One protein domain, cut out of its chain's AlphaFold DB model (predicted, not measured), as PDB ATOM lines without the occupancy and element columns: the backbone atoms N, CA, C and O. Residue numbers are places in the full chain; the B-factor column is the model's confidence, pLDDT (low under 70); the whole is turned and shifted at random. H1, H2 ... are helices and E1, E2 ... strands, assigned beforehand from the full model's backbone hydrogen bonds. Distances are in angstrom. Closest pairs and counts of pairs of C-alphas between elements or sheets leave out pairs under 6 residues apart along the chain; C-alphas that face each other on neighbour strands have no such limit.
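AT A GLANCE: This is residues 4 to 90 of the 90 residues of an uncharacterized protein of Streptomyces agglomeratus (UniProt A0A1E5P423). Two small three-stranded sheets, E7 E1 E8 and E5 E4 E6, each with one helix over it, make the body, and a two-stranded hairpin, E2 and E3, reaches away from both as a long arm tipped by the loop of residues 14 to 27. E1 runs on into one strand of the arm and the other runs on into E4; H1 covers E4, while H2 stands up from the first sheet and grazes the second with residues 74 to 77. The printed part has 87 residues, with two named helices and eight named strands in the order E1 E2 E3 E4 E5 H1 E6 E7 H2 E8, and the class is mixed, helices and strands. The three sheets are each antiparallel throughout. The whole is only just loose, close to compact, with a radius of gyration of the C-alphas of 14.8 A, and it spans 46 by 32 by 19 A, the arm making the length.

IN THESE COORDINATES: E1, residues 4 to 7, begins at C-alpha 4 at (-52.397, 28.343, 16.997) and is 9.4 A long. E2, residues 10 to 13, is 9.3 A long, and E3, residues 28 to 31, is 9.6 A long. E4, residues 33 to 37, begins at C-alpha 33 at (-36.836, 24.852, 24.789) and is 13.1 A long. E5, residues 40 to 44, is also 13.1 A long. H1, residues 49 to 54, spans 8.6 A, and E6, residues 57 to 59, spans 6.8 A. E7, residues 64 to 68, is 13.2 A long, and H2, residues 69 to 77, is 12.2 A long. E8, residues 87 to 89, spans 6.6 A and ends at C-alpha 89 at (-54.777, 32.446, 16.577).

HOW THE PARTS SIT: In the sheet E7 E1 E8, E1 is the inner strand. E7 and E1 are antiparallel at 142 degrees, with N 6 and O 65 within hydrogen-bond range at 2.7 A. E1 and E8 are antiparallel at 151 degrees, with N 5 and O 88 at 2.8 A. H2 is on this sheet at a height over the sheet of 9.6 A and stands up from it, its line rising 49 degrees; it lies over E7 and only just over E1, where 3 of its C-alphas fall. The closest C-alphas of E1 and H2 are those of Trp 4 and Asp 69, 7.0 A apart. E7, H2 and E8 form a split strand-helix-strand unit, two strands running the same way with E1 between them, and its crossover is right-handed. E1 runs on into E2 at 16 degrees across a break of 2 residues. E2 and E3 form a hairpin, antiparallel at 143 degrees, with N 30 and O 11 at 2.8 A. E3 runs on into E4 at 15 degrees across a break of 1 residue, and these two meet only through their link. In the sheet E5 E4 E6, the hairpin E4 and E5 is antiparallel at 153 degrees, with N 37 and O 40 at 2.8 A. E4 and E6 are antiparallel at 167 degrees, with N 59 and O 34 at 2.8 A. H1 is on this sheet at a height over the sheet of 9.3 A; it lies over E4 and runs along the strands, at 18 degrees to E4 on the local plane. The closest C-alphas of H1 and E4 are those of Ile 52 and Leu 35, 7.1 A apart. E5, H1 and E6 form the second split unit, with E4 between the strands and a right-handed crossover. H2 only grazes this sheet; its closest C-alpha to E5 is that of Leu 75, 7.1 A from that of Tyr 41. H1 and H2 are apart. In both H1 and H2 every O i to N i+4 pair is within hydrogen-bond range.

THE WHOLE: The C-alphas of Pro 21 and Leu 38, the two farthest apart, are 46.3 A apart, while those of Trp 4 and Gln 90, the first and last printed, are 5.3 A apart. The link from E2 to E3 is long, with 14 residues, whose C-alphas lie 17 to 29 A from the mean of all C-alphas. The link from H2 to E8, 9 residues, is short, and the other links are tight. The printed part has no cut and ends at the chain's last residue. The mean pLDDT of the printed part is 94.2, and no printed residue is under 70.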
ATOM      1  N   TRP A   4     -53.014  27.229  16.296       96.69
ATOM      2  CA  TRP A   4     -52.397  28.343  16.997       96.69
ATOM      3  C   TRP A   4     -50.922  28.434  16.625       96.69
ATOM      4  O   TRP A   4     -50.212  27.428  16.640       96.69
ATOM      5  N   THR A   5     -50.434  29.646  16.384       97.38
ATOM      6  CA  THR A   5     -48.997  29.922  16.336       97.38
ATOM      7  C   THR A   5     -48.478  30.026  17.765       97.38
ATOM      8  O   THR A   5     -48.742  31.002  18.469       97.38
ATOM      9  N   PHE A   6     -47.750  29.005  18.203       97.25
ATOM     10  CA  PHE A   6     -47.083  28.923  19.492       97.25
ATOM     11  C   PHE A   6     -45.664  29.484  19.420       97.25
ATOM     12  O   PHE A   6     -44.822  28.978  18.678       97.25
ATOM     13  N   ARG A   7     -45.372  30.478  20.259       96.88
ATOM     14  CA  ARG A   7     -44.032  31.027  20.476       96.88
ATOM     15  C   ARG A   7     -43.487  30.554  21.818       96.88
ATOM     16  O   ARG A   7     -44.057  30.853  22.871       96.88
ATOM     17  N   THR A   8     -42.349  29.864  21.796       96.38
ATOM     18  CA  THR A   8     -41.714  29.350  23.020       96.38
ATOM     19  C   THR A   8     -41.424  30.468  24.031       96.38
ATOM     20  O   THR A   8     -41.072  31.576  23.609       96.38
ATOM     21  N   PRO A   9     -41.504  30.201  25.345       95.75
ATOM     22  CA  PRO A   9     -41.195  31.196  26.361       95.75
ATOM     23  C   PRO A   9     -39.731  31.640  26.284       95.75
ATOM     24  O   PRO A   9     -38.866  30.938  25.757       95.75
ATOM     25  N   SER A  10     -39.441  32.819  26.825       95.00
ATOM     26  CA  SER A  10     -38.091  33.371  26.881       95.00
ATOM     27  C   SER A  10     -37.805  33.997  28.234       95.00
ATOM     28  O   SER A  10     -38.709  34.515  28.885       95.00
ATOM     29  N   VAL A  11     -36.534  34.001  28.618       94.25
ATOM     30  CA  VAL A  11     -36.024  34.714  29.791       94.25
ATOM     31  C   VAL A  11     -35.067  35.816  29.345       94.25
ATOM     32  O   VAL A  11     -34.346  35.651  28.367       94.25
ATOM     33  N   ASP A  12     -35.056  36.949  30.034       93.94
ATOM     34  CA  ASP A  12     -34.143  38.052  29.735       93.94
ATOM     35  C   ASP A  12     -32.829  37.880  30.510       93.94
ATOM     36  O   ASP A  12     -32.793  37.976  31.738       93.94
ATOM     37  N   GLU A  13     -31.725  37.627  29.800       91.56
ATOM     38  CA  GLU A  13     -30.443  37.251  30.412       91.56
ATOM     39  C   GLU A  13     -29.251  38.045  29.879       91.56
ATOM     40  O   GLU A  13     -29.203  38.448  28.714       91.56
ATOM     41  N   GLY A  14     -28.244  38.181  30.757       87.19
ATOM     42  CA  GLY A  14     -26.932  38.761  30.465       87.19
ATOM     43  C   GLY A  14     -26.969  40.247  30.093       87.19
ATOM     44  O   GLY A  14     -28.016  40.782  29.757       87.19
ATOM     45  N   PRO A  15     -25.850  40.971  30.193       89.19
ATOM     46  CA  PRO A  15     -25.703  42.204  29.436       89.19
ATOM     47  C   PRO A  15     -25.566  41.870  27.944       89.19
ATOM     48  O   PRO A  15     -24.920  40.884  27.580       89.19
ATOM     49  N   ALA A  16     -26.121  42.707  27.069       90.06
ATOM     50  CA  ALA A  16     -25.942  42.571  25.622       90.06
ATOM     51  C   ALA A  16     -24.459  42.660  25.212       90.06
ATOM     52  O   ALA A  16     -24.050  42.064  24.219       90.06
ATOM     53  N   SER A  17     -23.637  43.362  26.000       89.31
ATOM     54  CA  SER A  17     -22.179  43.309  25.915       89.31
ATOM     55  C   SER A  17     -21.535  43.643  27.260       89.31
ATOM     56  O   SER A  17     -21.982  44.537  27.977       89.31
ATOM     57  N   TRP A  18     -20.442  42.943  27.569       88.75
ATOM     58  CA  TRP A  18     -19.596  43.199  28.735       88.75
ATOM     59  C   TRP A  18     -18.556  44.303  28.501       88.75
ATOM     60  O   TRP A  18     -18.019  44.842  29.463       88.75
ATOM     61  N   SER A  19     -18.262  44.647  27.242       91.06
ATOM     62  CA  SER A  19     -17.188  45.587  26.887       91.06
ATOM     63  C   SER A  19     -17.645  47.041  26.771       91.06
ATOM     64  O   SER A  19     -16.810  47.941  26.737       91.06
ATOM     65  N   ASN A  20     -18.955  47.291  26.707       90.69
ATOM     66  CA  ASN A  20     -19.499  48.631  26.522       90.69
ATOM     67  C   ASN A  20     -20.558  48.952  27.601       90.69
ATOM     68  O   ASN A  20     -21.586  48.272  27.664       90.69
ATOM     69  N   PRO A  21     -20.358  50.013  28.412       89.44
ATOM     70  CA  PRO A  21     -21.264  50.396  29.501       89.44
ATOM     71  C   PRO A  21     -22.721  50.649  29.088       89.44
ATOM     72  O   PRO A  21     -23.624  50.482  29.912       89.44
ATOM     73  N   LEU A  22     -22.970  51.043  27.833       89.31
ATOM     74  CA  LEU A  22     -24.329  51.240  27.316       89.31
ATOM     75  C   LEU A  22     -25.100  49.914  27.247       89.31
ATOM     76  O   LEU A  22     -26.290  49.869  27.544       89.31
ATOM     77  N   PHE A  23     -24.406  48.822  26.932       92.44
ATOM     78  CA  PHE A  23     -25.001  47.497  26.753       92.44
ATOM     79  C   PHE A  23     -24.989  46.645  28.026       92.44
ATOM     80  O   PHE A  23     -25.575  45.564  28.043       92.44
ATOM     81  N   TYR A  24     -24.402  47.145  29.116       91.31
ATOM     82  CA  TYR A  24     -24.363  46.444  30.402       91.31
ATOM     83  C   TYR A  24     -25.757  46.277  31.037       91.31
ATOM     84  O   TYR A  24     -26.018  45.339  31.789       91.31
ATOM     85  N   ARG A  25     -26.672  47.205  30.732       88.94
ATOM     86  CA  ARG A  25     -28.037  47.236  31.284       88.94
ATOM     87  C   ARG A  25     -29.065  46.539  30.394       88.94
ATOM     88  O   ARG A  25     -30.145  46.211  30.870       88.94
ATOM     89  N   ILE A  26     -28.739  46.330  29.119       92.00
ATOM     90  CA  ILE A  26     -29.648  45.721  28.147       92.00
ATOM     91  C   ILE A  26     -29.609  44.209  28.339       92.00
ATOM     92  O   ILE A  26     -28.532  43.618  28.281       92.00
ATOM     93  N   LYS A  27     -30.776  43.599  28.557       92.69
ATOM     94  CA  LYS A  27     -30.943  42.146  28.601       92.69
ATOM     95  C   LYS A  27     -31.342  41.616  27.235       92.69
ATOM     96  O   LYS A  27     -32.019  42.308  26.476       92.69
ATOM     97  N   LEU A  28     -30.900  40.404  26.916       92.62
ATOM     98  CA  LEU A  28     -31.281  39.733  25.680       92.62
ATOM     99  C   LEU A  28     -32.306  38.652  25.989       92.62
ATOM    100  O   LEU A  28     -32.069  37.818  26.863       92.62
ATOM    101  N   ALA A  29     -33.390  38.634  25.218       93.38
ATOM    102  CA  ALA A  29     -34.369  37.565  25.279       93.38
ATOM    103  C   ALA A  29     -33.729  36.251  24.817       93.38
ATOM    104  O   ALA A  29     -33.146  36.136  23.733       93.38
ATOM    105  N   ARG A  30     -33.827  35.248  25.675       93.62
ATOM    106  CA  ARG A  30     -33.225  33.934  25.532       93.62
ATOM    107  C   ARG A  30     -34.333  32.889  25.530       93.62
ATOM    108  O   ARG A  30     -34.979  32.668  26.548       93.62
ATOM    109  N   GLY A  31     -34.573  32.274  24.371       94.25
ATOM    110  CA  GLY A  31     -35.646  31.292  24.194       94.25
ATOM    111  C   GLY A  31     -35.417  30.030  25.023       94.25
ATOM    112  O   GLY A  31     -34.292  29.540  25.101       94.25
ATOM    113  N   ILE A  32     -36.472  29.504  25.627       96.81
ATOM    114  CA  ILE A  32     -36.471  28.285  26.436       96.81
ATOM    115  C   ILE A  32     -37.067  27.160  25.593       96.81
ATOM    116  O   ILE A  32     -38.136  27.318  25.009       96.81
ATOM    117  N   THR A  33     -36.367  26.031  25.522       97.31
ATOM    118  CA  THR A  33     -36.836  24.852  24.789       97.31
ATOM    119  C   THR A  33     -37.812  24.071  25.648       97.31
ATOM    120  O   THR A  33     -37.572  23.892  26.843       97.31
ATOM    121  N   ILE A  34     -38.889  23.575  25.047       97.25
ATOM    122  CA  ILE A  34     -39.831  22.675  25.711       97.25
ATOM    123  C   ILE A  34     -39.718  21.303  25.070       97.25
ATOM    124  O   ILE A  34     -39.885  21.159  23.860       97.25
ATOM    125  N   LEU A  35     -39.434  20.305  25.897       97.31
ATOM    126  CA  LEU A  35     -39.416  18.905  25.497       97.31
ATOM    127  C   LEU A  35     -40.665  18.224  26.032       97.31
ATOM    128  O   LEU A  35     -40.996  18.372  27.209       97.31
ATOM    129  N   GLU A  36     -41.334  17.472  25.172       96.44
ATOM    130  CA  GLU A  36     -42.400  16.556  25.547       96.44
ATOM    131  C   GLU A  36     -41.832  15.140  25.672       96.44
ATOM    132  O   GLU A  36     -41.094  14.664  24.809       96.44
ATOM    133  N   THR A  37     -42.190  14.429  26.734       94.44
ATOM    134  CA  THR A  37     -41.898  13.003  26.888       94.44
ATOM    135  C   THR A  37     -43.124  12.316  27.466       94.44
ATOM    136  O   THR A  37     -43.467  12.538  28.626       94.44
ATOM    137  N   LEU A  38     -43.789  11.482  26.660       90.00
ATOM    138  CA  LEU A  38     -44.977  10.717  27.072       90.00
ATOM    139  C   LEU A  38     -46.087  11.595  27.693       90.00
ATOM    140  O   LEU A  38     -46.685  11.225  28.702       90.00
ATOM    141  N   GLY A  39     -46.339  12.777  27.116       88.69
ATOM    142  CA  GLY A  39     -47.352  13.728  27.591       88.69
ATOM    143  C   GLY A  39     -46.939  14.591  28.792       88.69
ATOM    144  O   GLY A  39     -47.711  15.446  29.220       88.69
ATOM    145  N   ALA A  40     -45.731  14.411  29.336       92.88
ATOM    146  CA  ALA A  40     -45.143  15.336  30.300       92.88
ATOM    147  C   ALA A  40     -44.248  16.352  29.581       92.88
ATOM    148  O   ALA A  40     -43.432  15.978  28.738       92.88
ATOM    149  N   TYR A  41     -44.355  17.630  29.946       96.06
ATOM    150  CA  TYR A  41     -43.537  18.693  29.365       96.06
ATOM    151  C   TYR A  41     -42.473  19.172  30.348       96.06
ATOM    152  O   TYR A  41     -42.720  19.294  31.549       96.06
ATOM    153  N   ARG A  42     -41.288  19.494  29.827       95.62
ATOM    154  CA  ARG A  42     -40.188  20.091  30.590       95.62
ATOM    155  C   ARG A  42     -39.592  21.275  29.841       95.62
ATOM    156  O   ARG A  42     -39.259  21.164  28.667       95.62
ATOM    157  N   ALA A  43     -39.395  22.380  30.552       95.94
ATOM    158  CA  ALA A  43     -38.671  23.546  30.064       95.94
ATOM    159  C   ALA A  43     -37.166  23.421  30.357       95.94
ATOM    160  O   ALA A  43     -36.761  23.210  31.500       95.94
ATOM    161  N   LEU A  44     -36.333  23.574  29.328       95.25
ATOM    162  CA  LEU A  44     -34.877  23.479  29.396       95.25
ATOM    163  C   LEU A  44     -34.220  24.625  28.630       95.25
ATOM    164  O   LEU A  44     -34.570  24.936  27.490       95.25
ATOM    165  N   ARG A  45     -33.206  25.237  29.246       91.62
ATOM    166  CA  ARG A  45     -32.458  26.335  28.626       91.62
ATOM    167  C   ARG A  45     -31.426  25.846  27.610       91.62
ATOM    168  O   ARG A  45     -31.266  26.483  26.572       91.62
ATOM    169  N   PHE A  46     -30.762  24.735  27.916       92.50
ATOM    170  CA  PHE A  46     -29.698  24.132  27.117       92.50
ATOM    171  C   PHE A  46     -29.929  22.618  27.052       92.50
ATOM    172  O   PHE A  46     -29.291  21.877  27.796       92.50
ATOM    173  N   PRO A  47     -30.902  22.155  26.249       94.88
ATOM    174  CA  PRO A  47     -31.143  20.726  26.104       94.88
ATOM    175  C   PRO A  47     -29.931  20.059  25.445       94.88
ATOM    176  O   PRO A  47     -29.327  20.605  24.515       94.88
ATOM    177  N   THR A  48     -29.572  18.877  25.928       96.06
ATOM    178  CA  THR A  48     -28.553  18.041  25.283       96.06
ATOM    179  C   THR A  48     -29.125  17.359  24.038       96.06
ATOM    180  O   THR A  48     -30.339  17.216  23.897       96.06
ATOM    181  N   GLN A  49     -28.257  16.918  23.119       95.69
ATOM    182  CA  GLN A  49     -28.710  16.192  21.926       95.69
ATOM    183  C   GLN A  49     -29.443  14.894  22.286       95.69
ATOM    184  O   GLN A  49     -30.448  14.581  21.654       95.69
ATOM    185  N   ASP A  50     -28.999  14.195  23.333       96.44
ATOM    186  CA  ASP A  50     -29.640  12.964  23.803       96.44
ATOM    187  C   ASP A  50     -31.058  13.222  24.328       96.44
ATOM    188  O   ASP A  50     -31.980  12.470  24.021       96.44
ATOM    189  N   GLU A  51     -31.271  14.314  25.071       95.06
ATOM    190  CA  GLU A  51     -32.607  14.696  25.545       95.06
ATOM    191  C   GLU A  51     -33.548  15.066  24.397       95.06
ATOM    192  O   GLU A  51     -34.719  14.695  24.427       95.06
ATOM    193  N   ILE A  52     -33.042  15.775  23.384       95.25
ATOM    194  CA  ILE A  52     -33.822  16.126  22.189       95.25
ATOM    195  C   ILE A  52     -34.201  14.860  21.419       95.25
ATOM    196  O   ILE A  52     -35.342  14.727  20.988       95.25
ATOM    197  N   ALA A  53     -33.261  13.926  21.261       95.06
ATOM    198  CA  ALA A  53     -33.496  12.670  20.556       95.06
ATOM    199  C   ALA A  53     -34.477  11.749  21.302       95.06
ATOM    200  O   ALA A  53     -35.204  10.989  20.666       95.06
ATOM    201  N   ALA A  54     -34.502  11.812  22.635       95.19
ATOM    202  CA  ALA A  54     -35.424  11.043  23.466       95.19
ATOM    203  C   ALA A  54     -36.831  11.665  23.570       95.19
ATOM    204  O   ALA A  54     -37.777  10.972  23.954       95.19
ATOM    205  N   ALA A  55     -36.980  12.956  23.268       95.81
ATOM    206  CA  ALA A  55     -38.256  13.653  23.346       95.81
ATOM    207  C   ALA A  55     -39.214  13.206  22.231       95.81
ATOM    208  O   ALA A  55     -38.825  13.031  21.079       95.81
ATOM    209  N   THR A  56     -40.497  13.069  22.568       95.88
ATOM    210  CA  THR A  56     -41.564  12.785  21.596       95.88
ATOM    211  C   THR A  56     -41.764  13.974  20.661       95.88
ATOM    212  O   THR A  56     -41.812  13.812  19.443       95.88
ATOM    213  N   THR A  57     -41.802  15.172  21.242       95.50
ATOM    214  CA  THR A  57     -41.908  16.439  20.520       95.50
ATOM    215  C   THR A  57     -40.945  17.440  21.140       95.50
ATOM    216  O   THR A  57     -40.809  17.516  22.362       95.50
ATOM    217  N   THR A  58     -40.275  18.227  20.301       96.81
ATOM    218  CA  THR A  58     -39.354  19.277  20.745       96.81
ATOM    219  C   THR A  58     -39.773  20.626  20.179       96.81
ATOM    220  O   THR A  58     -39.782  20.818  18.963       96.81
ATOM    221  N   TYR A  59     -40.040  21.580  21.067       96.81
ATOM    222  CA  TYR A  59     -40.245  22.987  20.732       96.81
ATOM    223  C   TYR A  59     -38.982  23.769  21.089       96.81
ATOM    224  O   TYR A  59     -38.808  24.202  22.229       96.81
ATOM    225  N   MET A  60     -38.071  23.914  20.128       96.56
ATOM    226  CA  MET A  60     -36.811  24.634  20.310       96.56
ATOM    227  C   MET A  60     -37.052  26.096  20.668       96.56
ATOM    228  O   MET A  60     -37.794  26.814  19.997       96.56
ATOM    229  N   GLY A  61     -36.367  26.545  21.717       95.56
ATOM    230  CA  GLY A  61     -36.464  27.913  22.196       95.56
ATOM    231  C   GLY A  61     -36.079  28.931  21.120       95.56
ATOM    232  O   GLY A  61     -35.020  28.829  20.509       95.56
ATOM    233  N   GLY A  62     -36.917  29.951  20.938       92.94
ATOM    234  CA  GLY A  62     -36.717  31.022  19.957       92.94
ATOM    235  C   GLY A  62     -37.380  30.774  18.599       92.94
ATOM    236  O   GLY A  62     -37.235  31.610  17.712       92.94
ATOM    237  N   HIS A  63     -38.120  29.673  18.452       94.69
ATOM    238  CA  HIS A  63     -38.878  29.339  17.250       94.69
ATOM    239  C   HIS A  63     -40.392  29.433  17.480       94.69
ATOM    240  O   HIS A  63     -40.874  29.499  18.616       94.69
ATOM    241  N   GLU A  64     -41.127  29.444  16.371       96.00
ATOM    242  CA  GLU A  64     -42.586  29.406  16.335       96.00
ATOM    243  C   GLU A  64     -43.060  28.079  15.740       96.00
ATOM    244  O   GLU A  64     -42.407  27.512  14.860       96.00
ATOM    245  N   TYR A  65     -44.191  27.588  16.235       96.88
ATOM    246  CA  TYR A  65     -44.753  26.287  15.885       96.88
ATOM    247  C   TYR A  65     -46.258  26.394  15.697       96.88
ATOM    248  O   TYR A  65     -46.924  27.038  16.497       96.88
ATOM    249  N   THR A  66     -46.815  25.713  14.702       97.12
ATOM    250  CA  THR A  66     -48.266  25.524  14.626       97.12
ATOM    251  C   THR A  66     -48.666  24.380  15.551       97.12
ATOM    252  O   THR A  66     -48.111  23.283  15.457       97.12
ATOM    253  N   VAL A  67     -49.609  24.629  16.455       96.38
ATOM    254  CA  VAL A  67     -50.112  23.631  17.407       96.38
ATOM    255  C   VAL A  67     -51.636  23.628  17.450       96.38
ATOM    256  O   VAL A  67     -52.276  24.651  17.220       96.38
ATOM    257  N   SER A  68     -52.216  22.477  17.783       96.00
ATOM    258  CA  SER A  68     -53.660  22.340  17.965       96.00
ATOM    259  C   SER A  68     -54.133  22.936  19.293       96.00
ATOM    260  O   SER A  68     -53.350  23.111  20.232       96.00
ATOM    261  N   ASP A  69     -55.440  23.174  19.400       95.44
ATOM    262  CA  ASP A  69     -56.093  23.602  20.644       95.44
ATOM    263  C   ASP A  69     -55.818  22.656  21.834       95.44
ATOM    264  O   ASP A  69     -55.502  23.114  22.932       95.44
ATOM    265  N   ASP A  70     -55.814  21.337  21.599       95.00
ATOM    266  CA  ASP A  70     -55.494  20.337  22.630       95.00
ATOM    267  C   ASP A  70     -54.048  20.481  23.131       95.00
ATOM    268  O   ASP A  70     -53.778  20.433  24.331       95.00
ATOM    269  N   THR A  71     -53.108  20.713  22.208       95.19
ATOM    270  CA  THR A  71     -51.688  20.907  22.536       95.19
ATOM    271  C   THR A  71     -51.480  22.213  23.296       95.19
ATOM    272  O   THR A  71     -50.719  22.254  24.265       95.19
ATOM    273  N   LYS A  72     -52.186  23.283  22.900       95.19
ATOM    274  CA  LYS A  72     -52.198  24.555  23.633       95.19
ATOM    275  C   LYS A  72     -52.641  24.333  25.081       95.19
ATOM    276  O   LYS A  72     -51.941  24.755  26.003       95.19
ATOM    277  N   ALA A  73     -53.770  23.654  25.286       96.06
ATOM    278  CA  ALA A  73     -54.288  23.369  26.621       96.06
ATOM    279  C   ALA A  73     -53.301  22.529  27.449       96.06
ATOM    280  O   ALA A  73     -53.055  22.847  28.614       96.06
ATOM    281  N   ALA A  74     -52.682  21.511  26.842       95.69
ATOM    282  CA  ALA A  74     -51.692  20.660  27.498       95.69
ATOM    283  C   ALA A  74     -50.433  21.436  27.929       95.69
ATOM    284  O   ALA A  74     -49.985  21.296  29.068       95.69
ATOM    285  N   LEU A  75     -49.894  22.302  27.063       95.56
ATOM    286  CA  LEU A  75     -48.717  23.128  27.363       95.56
ATOM    287  C   LEU A  75     -48.972  24.126  28.502       95.56
ATOM    288  O   LEU A  75     -48.102  24.311  29.357       95.56
ATOM    289  N   ILE A  76     -50.157  24.746  28.537       96.50
ATOM    290  CA  ILE A  76     -50.559  25.653  29.624       96.50
ATOM    291  C   ILE A  76     -50.735  24.864  30.928       96.50
ATOM    292  O   ILE A  76     -50.200  25.253  31.968       96.50
ATOM    293  N   ALA A  77     -51.433  23.725  30.875       96.56
ATOM    294  CA  ALA A  77     -51.673  22.872  32.039       96.56
ATOM    295  C   ALA A  77     -50.378  22.293  32.633       96.56
ATOM    296  O   ALA A  77     -50.291  22.100  33.845       96.56
ATOM    297  N   ALA A  78     -49.355  22.061  31.806       94.62
ATOM    298  CA  ALA A  78     -48.059  21.565  32.255       94.62
ATOM    299  C   ALA A  78     -47.278  22.563  33.127       94.62
ATOM    300  O   ALA A  78     -46.330  22.168  33.805       94.62
ATOM    301  N   GLY A  79     -47.637  23.854  33.114       93.56
ATOM    302  CA  GLY A  79     -47.028  24.856  33.992       93.56
ATOM    303  C   GLY A  79     -45.554  25.159  33.690       93.56
ATOM    304  O   GLY A  79     -44.844  25.680  34.546       93.56
ATOM    305  N   VAL A  80     -45.075  24.875  32.475       93.69
ATOM    306  CA  VAL A  80     -43.664  25.034  32.063       93.69
ATOM    307  C   VAL A  80     -43.296  26.467  31.637       93.69
ATOM    308  O   VAL A  80     -42.423  26.678  30.798       93.69
ATOM    309  N   GLY A  81     -43.976  27.469  32.200       92.44
ATOM    310  CA  GLY A  81     -43.801  28.884  31.839       92.44
ATOM    311  C   GLY A  81     -44.487  29.294  30.530       92.44
ATOM    312  O   GLY A  81     -44.190  30.361  29.998       92.44
ATOM    313  N   VAL A  82     -45.390  28.458  30.013       95.75
ATOM    314  CA  VAL A  82     -46.246  28.758  28.861       95.75
ATOM    315  C   VAL A  82     -47.593  29.283  29.349       95.75
ATOM    316  O   VAL A  82     -48.205  28.707  30.244       95.75
ATOM    317  N   THR A  83     -48.055  30.374  28.747       96.19
ATOM    318  CA  THR A  83     -49.344  31.018  29.043       96.19
ATOM    319  C   THR A  83     -50.087  31.325  27.745       96.19
ATOM    320  O   THR A  83     -49.521  31.177  26.665       96.19
ATOM    321  N   ASP A  84     -51.326  31.815  27.816       95.25
ATOM    322  CA  ASP A  84     -52.064  32.254  26.621       95.25
ATOM    323  C   ASP A  84     -51.322  33.307  25.788       95.25
ATOM    324  O   ASP A  84     -51.467  33.324  24.570       95.25
ATOM    325  N   ALA A  85     -50.461  34.127  26.403       95.69
ATOM    326  CA  ALA A  85     -49.654  35.122  25.693       95.69
ATOM    327  C   ALA A  85     -48.627  34.504  24.723       95.69
ATOM    328  O   ALA A  85     -48.076  35.204  23.875       95.69
ATOM    329  N   ASN A  86     -48.357  33.202  24.843       95.94
ATOM    330  CA  ASN A  86     -47.484  32.467  23.937       95.94
ATOM    331  C   ASN A  86     -48.197  31.996  22.663       95.94
ATOM    332  O   ASN A  86     -47.528  31.435  21.797       95.94
ATOM    333  N   PHE A  87     -49.513  32.184  22.541       96.94
ATOM    334  CA  PHE A  87     -50.297  31.680  21.416       96.94
ATOM    335  C   PHE A  87     -51.012  32.811  20.682       96.94
ATOM    336  O   PHE A  87     -51.708  33.625  21.288       96.94
ATOM    337  N   THR A  88     -50.909  32.797  19.358       96.88
ATOM    338  CA  THR A  88     -51.674  33.671  18.462       96.88
ATOM    339  C   THR A  88     -52.579  32.802  17.596       96.88
ATOM    340  O   THR A  88     -52.127  31.782  17.085       96.88
ATOM    341  N   ALA A  89     -53.857  33.168  17.459       93.62
ATOM    342  CA  ALA A  89     -54.777  32.446  16.577       93.62
ATOM    343  C   ALA A  89     -54.294  32.549  15.123       93.62
ATOM    344  O   ALA A  89     -53.869  33.631  14.704       93.62
ATOM    345  N   GLN A  90     -54.334  31.432  14.397       80.56
ATOM    346  CA  GLN A  90     -53.936  31.367  12.990       80.56
ATOM    347  C   GLN A  90     -55.097  31.700  12.045       80.56
ATOM    348  O   GLN A  90     -56.264  31.408  12.400       80.56
TER     349      GLN A  90